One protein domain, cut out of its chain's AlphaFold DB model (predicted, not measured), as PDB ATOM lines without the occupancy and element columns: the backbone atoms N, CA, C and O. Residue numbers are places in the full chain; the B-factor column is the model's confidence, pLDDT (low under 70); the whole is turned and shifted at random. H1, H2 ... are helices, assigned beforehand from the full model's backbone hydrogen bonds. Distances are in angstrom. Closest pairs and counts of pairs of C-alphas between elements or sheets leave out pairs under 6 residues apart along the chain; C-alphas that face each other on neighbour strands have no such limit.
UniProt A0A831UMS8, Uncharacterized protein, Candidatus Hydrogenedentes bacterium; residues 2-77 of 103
ATOM      1  N   SER A   2       2.441 -36.221 -23.582       78.38
ATOM      2  CA  SER A   2       1.628 -36.243 -22.346       78.38
ATOM      3  C   SER A   2       0.151 -36.028 -22.694       78.38
ATOM      4  O   SER A   2      -0.465 -35.048 -22.287       78.38
ATOM      5  N   SER A   3      -0.394 -36.906 -23.536       92.19
ATOM      6  CA  SER A   3      -1.772 -36.818 -24.025       92.19
ATOM      7  C   SER A   3      -2.453 -38.184 -23.932       92.19
ATOM      8  O   SER A   3      -1.768 -39.200 -24.090       92.19
ATOM      9  N   PRO A   4      -3.779 -38.223 -23.733       96.75
ATOM     10  CA  PRO A   4      -4.596 -39.391 -24.032       96.75
ATOM     11  C   PRO A   4      -4.503 -39.788 -25.513       96.75
ATOM     12  O   PRO A   4      -4.071 -38.973 -26.344       96.75
ATOM     13  N   PRO A   5      -4.899 -41.026 -25.862       96.44
ATOM     14  CA  PRO A   5      -4.903 -41.491 -27.242       96.44
ATOM     15  C   PRO A   5      -5.852 -40.645 -28.096       96.44
ATOM     16  O   PRO A   5      -7.031 -40.493 -27.777       96.44
ATOM     17  N   ILE A   6      -5.342 -40.096 -29.201       96.00
ATOM     18  CA  ILE A   6      -6.149 -39.340 -30.162       96.00
ATOM     19  C   ILE A   6      -6.849 -40.343 -31.075       96.00
ATOM     20  O   ILE A   6      -6.221 -40.958 -31.938       96.00
ATOM     21  N   ILE A   7      -8.153 -40.499 -30.871       95.31
ATOM     22  CA  ILE A   7      -8.989 -41.466 -31.587       95.31
ATOM     23  C   ILE A   7      -9.981 -40.809 -32.540       95.31
ATOM     24  O   ILE A   7     -10.663 -41.534 -33.254       95.31
ATOM     25  N   GLY A   8     -10.124 -39.482 -32.522       93.12
ATOM     26  CA  GLY A   8     -11.076 -38.726 -33.337       93.12
ATOM     27  C   GLY A   8     -10.413 -37.547 -34.047       93.12
ATOM     28  O   GLY A   8      -9.533 -36.891 -33.490       93.12
ATOM     29  N   SER A   9     -10.844 -37.267 -35.277       91.25
ATOM     30  CA  SER A   9     -10.395 -36.091 -36.030       91.25
ATOM     31  C   SER A   9     -10.997 -34.810 -35.451       91.25
ATOM     32  O   SER A   9     -12.175 -34.760 -35.113       91.25
ATOM     33  N   CYS A  10     -10.230 -33.733 -35.360       90.94
ATOM     34  CA  CYS A  10     -10.756 -32.449 -34.926       90.94
ATOM     35  C   CYS A  10     -11.625 -31.808 -36.018       90.94
ATOM     36  O   CYS A  10     -11.243 -31.757 -37.187       90.94
ATOM     37  N   HIS A  11     -12.790 -31.283 -35.627       88.94
ATOM     38  CA  HIS A  11     -13.710 -30.561 -36.520       88.94
ATOM     39  C   HIS A  11     -13.701 -29.043 -36.278       88.94
ATOM     40  O   HIS A  11     -14.422 -28.303 -36.939       88.94
ATOM     41  N   TYR A  12     -12.877 -28.574 -35.336       89.94
ATOM     42  CA  TYR A  12     -12.890 -27.199 -34.829       89.94
ATOM     43  C   TYR A  12     -11.595 -26.433 -35.129       89.94
ATOM     44  O   TYR A  12     -11.280 -25.457 -34.458       89.94
ATOM     45  N   GLY A  13     -10.842 -26.866 -36.145       86.62
ATOM     46  CA  GLY A  13      -9.729 -26.093 -36.706       86.62
ATOM     47  C   GLY A  13      -8.323 -26.621 -36.419       86.62
ATOM     48  O   GLY A  13      -7.373 -26.075 -36.971       86.62
ATOM     49  N   ILE A  14      -8.167 -27.694 -35.634       89.88
ATOM     50  CA  ILE A  14      -6.875 -28.393 -35.529       89.88
ATOM     51  C   ILE A  14      -6.714 -29.333 -36.725       89.88
ATOM     52  O   ILE A  14      -7.599 -30.142 -37.008       89.88
ATOM     53  N   ASP A  15      -5.582 -29.237 -37.422       86.38
ATOM     54  CA  ASP A  15      -5.289 -30.093 -38.572       86.38
ATOM     55  C   ASP A  15      -4.890 -31.506 -38.124       86.38
ATOM     56  O   ASP A  15      -3.726 -31.806 -37.871       86.38
ATOM     57  N   THR A  16      -5.882 -32.384 -37.995       86.38
ATOM     58  CA  THR A  16      -5.678 -33.810 -37.716       86.38
ATOM     59  C   THR A  16      -5.980 -34.654 -38.956       86.38
ATOM     60  O   THR A  16      -6.894 -34.310 -39.716       86.38
ATOM     61  N   PRO A  17      -5.304 -35.798 -39.167       84.25
ATOM     62  CA  PRO A  17      -5.702 -36.776 -40.179       84.25
ATOM     63  C   PRO A  17      -7.149 -37.257 -39.998       84.25
ATOM     64  O   PRO A  17      -7.742 -37.099 -38.927       84.25
ATOM     65  N   ASN A  18      -7.703 -37.891 -41.035       84.44
ATOM     66  CA  ASN A  18      -8.956 -38.633 -40.900       84.44
ATOM     67  C   ASN A  18      -8.817 -39.727 -39.844       84.44
ATOM     68  O   ASN A  18      -7.729 -40.278 -39.652       84.44
ATOM     69  N   ARG A  19      -9.933 -40.060 -39.199       86.62
ATOM     70  CA  ARG A  19      -9.976 -40.969 -38.058       86.62
ATOM     71  C   ARG A  19      -9.328 -42.314 -38.379       86.62
ATOM     72  O   ARG A  19      -8.536 -42.825 -37.600       86.62
ATOM     73  N   GLU A  20      -9.555 -42.824 -39.585       87.06
ATOM     74  CA  GLU A  20      -9.019 -44.092 -40.088       87.06
ATOM     75  C   GLU A  20      -7.496 -44.074 -40.284       87.06
ATOM     76  O   GLU A  20      -6.893 -45.124 -40.499       87.06
ATOM     77  N   ARG A  21      -6.850 -42.907 -40.250       87.69
ATOM     78  CA  ARG A  21      -5.388 -42.771 -40.308       87.69
ATOM     79  C   ARG A  21      -4.756 -42.566 -38.931       87.69
ATOM     80  O   ARG A  21      -3.536 -42.536 -38.834       87.69
ATOM     81  N   LEU A  22      -5.553 -42.429 -37.872       91.50
ATOM     82  CA  LEU A  22      -5.046 -42.314 -36.509       91.50
ATOM     83  C   LEU A  22      -4.679 -43.706 -35.986       91.50
ATOM     84  O   LEU A  22      -5.527 -44.592 -35.912       91.50
ATOM     85  N   ILE A  23      -3.420 -43.896 -35.588       95.19
ATOM     86  CA  ILE A  23      -2.931 -45.192 -35.101       95.19
ATOM     87  C   ILE A  23      -3.718 -45.676 -33.873       95.19
ATOM     88  O   ILE A  23      -4.203 -46.800 -33.855       95.19
ATOM     89  N   ALA A  24      -3.971 -44.787 -32.910       95.38
ATOM     90  CA  ALA A  24      -4.704 -45.111 -31.688       95.38
ATOM     91  C   ALA A  24      -6.217 -45.316 -31.903       95.38
ATOM     92  O   ALA A  24      -6.901 -45.778 -30.996       95.38
ATOM     93  N   TYR A  25      -6.759 -44.977 -33.081       95.31
ATOM     94  CA  TYR A  25      -8.138 -45.332 -33.428       95.31
ATOM     95  C   TYR A  25      -8.265 -46.804 -33.835       95.31
ATOM     96  O   TYR A  25      -9.288 -47.429 -33.569       95.31
ATOM     97  N   LYS A  26      -7.241 -47.340 -34.507       93.06
ATOM     98  CA  LYS A  26      -7.249 -48.695 -35.072       93.06
ATOM     99  C   LYS A  26      -6.604 -49.741 -34.176       93.06
ATOM    100  O   LYS A  26      -6.905 -50.917 -34.336       93.06
ATOM    101  N   HIS A  27      -5.717 -49.310 -33.292       95.62
ATOM    102  CA  HIS A  27      -4.840 -50.183 -32.534       95.62
ATOM    103  C   HIS A  27      -4.989 -49.930 -31.038       95.62
ATOM    104  O   HIS A  27      -5.093 -48.789 -30.581       95.62
ATOM    105  N   SER A  28      -4.970 -51.016 -30.277       96.56
ATOM    106  CA  SER A  28      -4.775 -51.011 -28.834       96.56
ATOM    107  C   SER A  28      -3.393 -50.464 -28.464       96.56
ATOM    108  O   SER A  28      -2.486 -50.404 -29.289       96.56
ATOM    109  N   VAL A  29      -3.207 -50.083 -27.197       96.12
ATOM    110  CA  VAL A  29      -1.922 -49.549 -26.706       96.12
ATOM    111  C   VAL A  29      -0.767 -50.524 -26.957       96.12
ATOM    112  O   VAL A  29       0.313 -50.086 -27.339       96.12
ATOM    113  N   GLU A  30      -1.007 -51.826 -26.794       97.50
ATOM    114  CA  GLU A  30       0.004 -52.861 -27.022       97.50
ATOM    115  C   GLU A  30       0.388 -52.960 -28.503       97.50
ATOM    116  O   GLU A  30       1.567 -52.926 -28.840       97.50
ATOM    117  N   GLU A  31      -0.594 -52.957 -29.405       97.81
ATOM    118  CA  GLU A  31      -0.335 -52.941 -30.849       97.81
ATOM    119  C   GLU A  31       0.398 -51.664 -31.282       97.81
ATOM    120  O   GLU A  31       1.273 -51.716 -32.145       97.81
ATOM    121  N   VAL A  32       0.094 -50.507 -30.675       96.56
ATOM    122  CA  VAL A  32       0.856 -49.276 -30.934       96.56
ATOM    123  C   VAL A  32       2.295 -49.412 -30.444       96.56
ATOM    124  O   VAL A  32       3.205 -49.025 -31.175       96.56
ATOM    125  N   ARG A  33       2.510 -49.957 -29.238       97.25
ATOM    126  CA  ARG A  33       3.843 -50.198 -28.664       97.25
ATOM    127  C   ARG A  33       4.691 -51.055 -29.602       97.25
ATOM    128  O   ARG A  33       5.834 -50.699 -29.886       97.25
ATOM    129  N   GLU A  34       4.114 -52.149 -30.097       97.94
ATOM    130  CA  GLU A  34       4.751 -53.044 -31.063       97.94
ATOM    131  C   GLU A  34       5.037 -52.337 -32.387       97.94
ATOM    132  O   GLU A  34       6.159 -52.410 -32.886       97.94
ATOM    133  N   TYR A  35       4.061 -51.598 -32.923       96.19
ATOM    134  CA  TYR A  35       4.194 -50.881 -34.192       96.19
ATOM    135  C   TYR A  35       5.353 -49.876 -34.188       96.19
ATOM    136  O   TYR A  35       6.079 -49.769 -35.175       96.19
ATOM    137  N   ILE A  36       5.537 -49.136 -33.088       95.44
ATOM    138  CA  ILE A  36       6.625 -48.154 -32.961       95.44
ATOM    139  C   ILE A  36       7.942 -48.764 -32.453       95.44
ATOM    140  O   ILE A  36       8.956 -48.070 -32.444       95.44
ATOM    141  N   GLY A  37       7.942 -50.035 -32.036       96.62
ATOM    142  CA  GLY A  37       9.146 -50.775 -31.650       96.62
ATOM    143  C   GLY A  37       9.786 -50.337 -30.330       96.62
ATOM    144  O   GLY A  37      11.011 -50.326 -30.230       96.62
ATOM    145  N   VAL A  38       8.987 -49.957 -29.328       96.69
ATOM    146  CA  VAL A  38       9.493 -49.527 -28.007       96.69
ATOM    147  C   VAL A  38       9.274 -50.586 -26.925       96.69
ATOM    148  O   VAL A  38       8.338 -51.386 -26.994       96.69
ATOM    149  N   ASP A  39      10.099 -50.557 -25.875       97.81
ATOM    150  CA  ASP A  39       9.991 -51.490 -24.743       97.81
ATOM    151  C   ASP A  39       8.710 -51.279 -23.925       97.81
ATOM    152  O   ASP A  39       8.131 -52.225 -23.397       97.81
ATOM    153  N   SER A  40       8.250 -50.030 -23.818       96.56
ATOM    154  CA  SER A  40       7.028 -49.678 -23.097       96.56
ATOM    155  C   SER A  40       6.353 -48.449 -23.698       96.56
ATOM    156  O   SER A  40       7.008 -47.558 -24.240       96.56
ATOM    157  N   LEU A  41       5.027 -48.403 -23.590       95.94
ATOM    158  CA  LEU A  41       4.209 -47.277 -24.016       95.94
ATOM    159  C   LEU A  41       3.091 -47.058 -23.000       95.94
ATOM    160  O   LEU A  41       2.389 -47.994 -22.624       95.94
ATOM    161  N   ALA A  42       2.899 -45.806 -22.599       95.38
ATOM    162  CA  ALA A  42       1.765 -45.391 -21.792       95.38
ATOM    163  C   ALA A  42       1.204 -44.071 -22.325       95.38
ATOM    164  O   ALA A  42       1.950 -43.169 -22.709       95.38
ATOM    165  N   TYR A  43      -0.122 -43.958 -22.316       96.19
ATOM    166  CA  TYR A  43      -0.823 -42.703 -22.560       96.19
ATOM    167  C   TYR A  43      -1.201 -42.045 -21.235       96.19
ATOM    168  O   TYR A  43      -1.427 -42.728 -20.237       96.19
ATOM    169  N   GLN A  44      -1.331 -40.718 -21.240       96.12
ATOM    170  CA  GLN A  44      -1.979 -40.028 -20.129       96.12
ATOM    171  C   GLN A  44      -3.470 -40.393 -20.116       96.12
ATOM    172  O   GLN A  44      -4.104 -40.501 -21.163       96.12
ATOM    173  N   THR A  45      -4.051 -40.578 -18.938       96.50
ATOM    174  CA  THR A  45      -5.492 -40.814 -18.815       96.50
ATOM    175  C   THR A  45      -6.273 -39.545 -19.162       96.50
ATOM    176  O   THR A  45      -5.820 -38.432 -18.896       96.50
ATOM    177  N   LEU A  46      -7.470 -39.689 -19.741       96.56
ATOM    178  CA  LEU A  46      -8.329 -38.532 -20.020       96.56
ATOM    179  C   LEU A  46      -8.711 -37.788 -18.731       96.56
ATOM    180  O   LEU A  46      -8.685 -36.563 -18.713       96.56
ATOM    181  N   GLY A  47      -9.001 -38.528 -17.655       97.06
ATOM    182  CA  GLY A  47      -9.257 -37.954 -16.331       97.06
ATOM    183  C   GLY A  47      -8.059 -37.159 -15.819       97.06
ATOM    184  O   GLY A  47      -8.192 -35.972 -15.561       97.06
ATOM    185  N   GLY A  48      -6.864 -37.757 -15.816       96.62
ATOM    186  CA  GLY A  48      -5.642 -37.074 -15.385       96.62
ATOM    187  C   GLY A  48      -5.296 -35.836 -16.220       96.62
ATOM    188  O   GLY A  48      -4.745 -34.880 -15.681       96.62
ATOM    189  N   LEU A  49      -5.641 -35.817 -17.515       96.06
ATOM    190  CA  LEU A  49      -5.530 -34.609 -18.339       96.06
ATOM    191  C   LEU A  49      -6.467 -33.500 -17.840       96.06
ATOM    192  O   LEU A  49      -6.017 -32.368 -17.693       96.06
ATOM    193  N   VAL A  50      -7.746 -33.808 -17.603       97.12
ATOM    194  CA  VAL A  50      -8.737 -32.829 -17.125       97.12
ATOM    195  C   VAL A  50      -8.384 -32.349 -15.718       97.12
ATOM    196  O   VAL A  50      -8.319 -31.143 -15.490       97.12
ATOM    197  N   ASP A  51      -8.069 -33.265 -14.805       97.12
ATOM    198  CA  ASP A  51      -7.735 -32.960 -13.412       97.12
ATOM    199  C   ASP A  51      -6.532 -32.011 -13.313       97.12
ATOM    200  O   ASP A  51      -6.529 -31.085 -12.502       97.12
ATOM    201  N   ALA A  52      -5.537 -32.174 -14.195       96.38
ATOM    202  CA  ALA A  52      -4.365 -31.302 -14.254       96.38
ATOM    203  C   ALA A  52      -4.694 -29.839 -14.613       96.38
ATOM    204  O   ALA A  52      -3.872 -28.957 -14.368       96.38
ATOM    205  N   THR A  53      -5.873 -29.563 -15.182       96.06
ATOM    206  CA  THR A  53      -6.315 -28.196 -15.503       96.06
ATOM    207  C   THR A  53      -6.987 -27.481 -14.330       96.06
ATOM    208  O   THR A  53      -7.089 -26.257 -14.352       96.06
ATOM    209  N   GLY A  54      -7.463 -28.218 -13.319       97.75
ATOM    210  CA  GLY A  54      -8.264 -27.668 -12.218       97.75
ATOM    211  C   GLY A  54      -9.670 -27.193 -12.615       97.75
ATOM    212  O   GLY A  54     -10.331 -26.534 -11.813       97.75
ATOM    213  N   LEU A  55     -10.131 -27.507 -13.830       98.06
ATOM    214  CA  LEU A  55     -11.440 -27.127 -14.370       98.06
ATOM    215  C   LEU A  55     -12.302 -28.372 -14.649       98.06
ATOM    216  O   LEU A  55     -11.762 -29.463 -14.858       98.06
ATOM    217  N   PRO A  56     -13.642 -28.251 -14.660       97.25
ATOM    218  CA  PRO A  56     -14.516 -29.384 -14.937       97.25
ATOM    219  C   PRO A  56     -14.414 -29.834 -16.402       97.25
ATOM    220  O   PRO A  56     -14.235 -29.030 -17.314       97.25
ATOM    221  N   ALA A  57     -14.618 -31.131 -16.648       96.12
ATOM    222  CA  ALA A  57     -14.578 -31.710 -17.997       96.12
ATOM    223  C   ALA A  57     -15.551 -31.040 -18.991       96.12
ATOM    224  O   ALA A  57     -15.293 -31.045 -20.193       96.12
ATOM    225  N   SER A  58     -16.655 -30.468 -18.495       96.19
ATOM    226  CA  SER A  58     -17.667 -29.756 -19.287       96.19
ATOM    227  C   SER A  58     -17.135 -28.526 -20.018       96.19
ATOM    228  O   SER A  58     -17.724 -28.119 -21.016       96.19
ATOM    229  N   ASP A  59     -16.030 -27.954 -19.542       97.12
ATOM    230  CA  ASP A  59     -15.467 -26.717 -20.085       97.12
ATOM    231  C   ASP A  59     -14.529 -26.994 -21.270       97.12
ATOM    232  O   ASP A  59     -14.018 -26.072 -21.908       97.12
ATOM    233  N   PHE A  60     -14.318 -28.273 -21.601       96.38
ATOM    234  CA  PHE A  60     -13.393 -28.707 -22.637       96.38
ATOM    235  C   PHE A  60     -14.085 -29.452 -23.774       96.38
ATOM    236  O   PHE A  60     -14.930 -30.327 -23.590       96.38
ATOM    237  N   CYS A  61     -13.613 -29.191 -24.991       96.12
ATOM    238  CA  CYS A  61     -13.861 -30.088 -26.108       96.12
ATOM    239  C   CYS A  61     -12.936 -31.311 -26.003       96.12
ATOM    240  O   CYS A  61     -11.744 -31.223 -26.294       96.12
ATOM    241  N   LEU A  62     -13.502 -32.470 -25.655       97.00
ATOM    242  CA  LEU A  62     -12.767 -33.740 -25.528       97.00
ATOM    243  C   LEU A  62     -12.945 -34.677 -26.737       97.00
ATOM    244  O   LEU A  62     -12.516 -35.830 -26.703       97.00
ATOM    245  N   ALA A  63     -13.547 -34.186 -27.825       95.88
ATOM    246  CA  ALA A  63     -13.963 -34.995 -28.972       95.88
ATOM    247  C   ALA A  63     -12.822 -35.787 -29.632       95.88
ATOM    248  O   ALA A  63     -13.025 -36.917 -30.068       95.88
ATOM    249  N   CYS A  64     -11.603 -35.242 -29.664       95.56
ATOM    250  CA  CYS A  64     -10.441 -35.941 -30.221       95.56
ATOM    251  C   CYS A  64     -10.069 -37.212 -29.432       95.56
ATOM    252  O   CYS A  64      -9.452 -38.116 -29.992       95.56
ATOM    253  N   PHE A  65     -10.451 -37.294 -28.153       96.62
ATOM    254  CA  PHE A  65     -10.159 -38.416 -27.252       96.62
ATOM    255  C   PHE A  65     -11.369 -39.327 -27.015       96.62
ATOM    256  O   PHE A  65     -11.194 -40.503 -26.719       96.62
ATOM    257  N   THR A  66     -12.592 -38.802 -27.129       95.81
ATOM    258  CA  THR A  66     -13.834 -39.552 -26.856       95.81
ATOM    259  C   THR A  66     -14.596 -39.943 -28.119       95.81
ATOM    260  O   THR A  66     -15.397 -40.872 -28.098       95.81
ATOM    261  N   GLY A  67     -14.387 -39.226 -29.226       93.12
ATOM    262  CA  GLY A  67     -15.236 -39.294 -30.414       93.12
ATOM    263  C   GLY A  67     -16.613 -38.635 -30.241       93.12
ATOM    264  O   GLY A  67     -17.408 -38.653 -31.178       93.12
ATOM    265  N   THR A  68     -16.910 -38.048 -29.076       93.44
ATOM    266  CA  THR A  68     -18.171 -37.347 -28.800       93.44
ATOM    267  C   THR A  68     -17.994 -35.853 -29.038       93.44
ATOM    268  O   THR A  68     -17.257 -35.183 -28.315       93.44
ATOM    269  N   TYR A  69     -18.675 -35.326 -30.055       92.62
ATOM    270  CA  TYR A  69     -18.586 -33.919 -30.444       92.62
ATOM    271  C   TYR A  69     -19.704 -33.105 -29.775       92.62
ATOM    272  O   TYR A  69     -20.860 -33.526 -29.835       92.62
ATOM    273  N   PRO A  70     -19.396 -31.945 -29.160       91.38
ATOM    274  CA  PRO A  70     -20.393 -31.105 -28.486       91.38
ATOM    275  C   PRO A  70     -21.372 -30.423 -29.453       91.38
ATOM    276  O   PRO A  70     -22.425 -29.951 -29.033       91.38
ATOM    277  N   THR A  71     -21.045 -30.364 -30.746       90.19
ATOM    278  CA  THR A  71     -21.923 -29.818 -31.785       90.19
ATOM    279  C   THR A  71     -22.490 -30.933 -32.652       90.19
ATOM    280  O   THR A  71     -21.772 -31.870 -33.006       90.19
ATOM    281  N   ALA A  72     -23.746 -30.791 -33.078       84.62
ATOM    282  CA  ALA A  72     -24.309 -31.656 -34.107       84.62
ATOM    283  C   ALA A  72     -23.451 -31.591 -35.379       84.62
ATOM    284  O   ALA A  72     -23.019 -30.514 -35.797       84.62
ATOM    285  N   GLN A  73     -23.197 -32.748 -35.983       75.56
ATOM    286  CA  GLN A  73     -22.565 -32.808 -37.294       75.56
ATOM    287  C   GLN A  73     -23.645 -32.544 -38.351       75.56
ATOM    288  O   GLN A  73     -24.678 -33.220 -38.328       75.56
ATOM    289  N   PRO A  74     -23.450 -31.569 -39.256       74.62
ATOM    290  CA  PRO A  74     -24.334 -31.384 -40.401       74.62
ATOM    291  C   PRO A  74     -24.491 -32.692 -41.187       74.62
ATOM    292  O   PRO A  74     -23.536 -33.456 -41.313       74.62
ATOM    293  N   SER A  75     -25.674 -32.966 -41.738       73.50
ATOM    294  CA  SER A  75     -25.917 -34.198 -42.512       73.50
ATOM    295  C   SER A  75     -25.072 -34.289 -43.787       73.50
ATOM    296  O   SER A  75     -24.842 -35.373 -44.312       73.50
ATOM    297  N   ASP A  76     -24.624 -33.144 -44.296       72.44
ATOM    298  CA  ASP A  76     -23.719 -32.995 -45.431       72.44
ATOM    299  C   ASP A  76     -22.246 -32.871 -45.006       72.44
ATOM    300  O   ASP A  76     -21.380 -32.654 -45.857       72.44
ATOM    301  N   PHE A  77     -21.938 -33.027 -43.712       72.62
ATOM    302  CA  PHE A  77     -20.567 -33.016 -43.224       72.62
ATOM    303  C   PHE A  77     -19.794 -34.179 -43.838       72.62
ATOM    304  O   PHE A  77     -19.947 -35.342 -43.466       72.62
TER     305      PHE A  77
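AT A GLANCE: This is residues 2 to 77 of the 103 residues of an uncharacterized protein of Candidatus Hydrogenedentes bacterium (UniProt A0A831UMS8). Little regular structure is here: a flat, winding course of loops with four short helices, H1 and H2 near each other towards one end and residues 67 to 77 reaching towards the other. Residues 2 to 22, unnamed, pass through the middle; residues 51 to 56 stick out. Of 76 printed residues, 22 are in H1, H2, H3 and H4, in that order; the class is all helix. The whole is only just loose, close to compact: radius of gyration of the C-alphas 14.0 A, spans 41 by 35 by 17 A.

HOW THE PARTS SIT: After residue 22, find H1, residues 23 to 26, close but not clearly touching H2, residues 29 to 36; their closest C-alphas, Ile 23 and Val 32, are 7.0 A apart. H3, residues 46 to 51, is close but not clearly touching H4, residues 63 to 66; their closest C-alphas, Leu 46 and Phe 65, are 7.5 A apart. H1 and H2 are apart from H3 and H4. In H2 and H3 every O i to N i+4 pair is within hydrogen-bond range; H1 and H4 are too short for one.

IN THESE COORDINATES: Find C-alpha 23 at (-2.931, -45.192, -35.101), where H1 begins. H2 runs 10.7 A and H3 8.7 A; H4 ends at C-alpha 66, (-13.834, -39.552, -26.856).

THE WHOLE: The printed part has no cut; H3 to H4 is a long link. The farthest C-alphas, Asp 39 and Asp 76, are 43.7 A apart. No printed residue is under 70 in pLDDT.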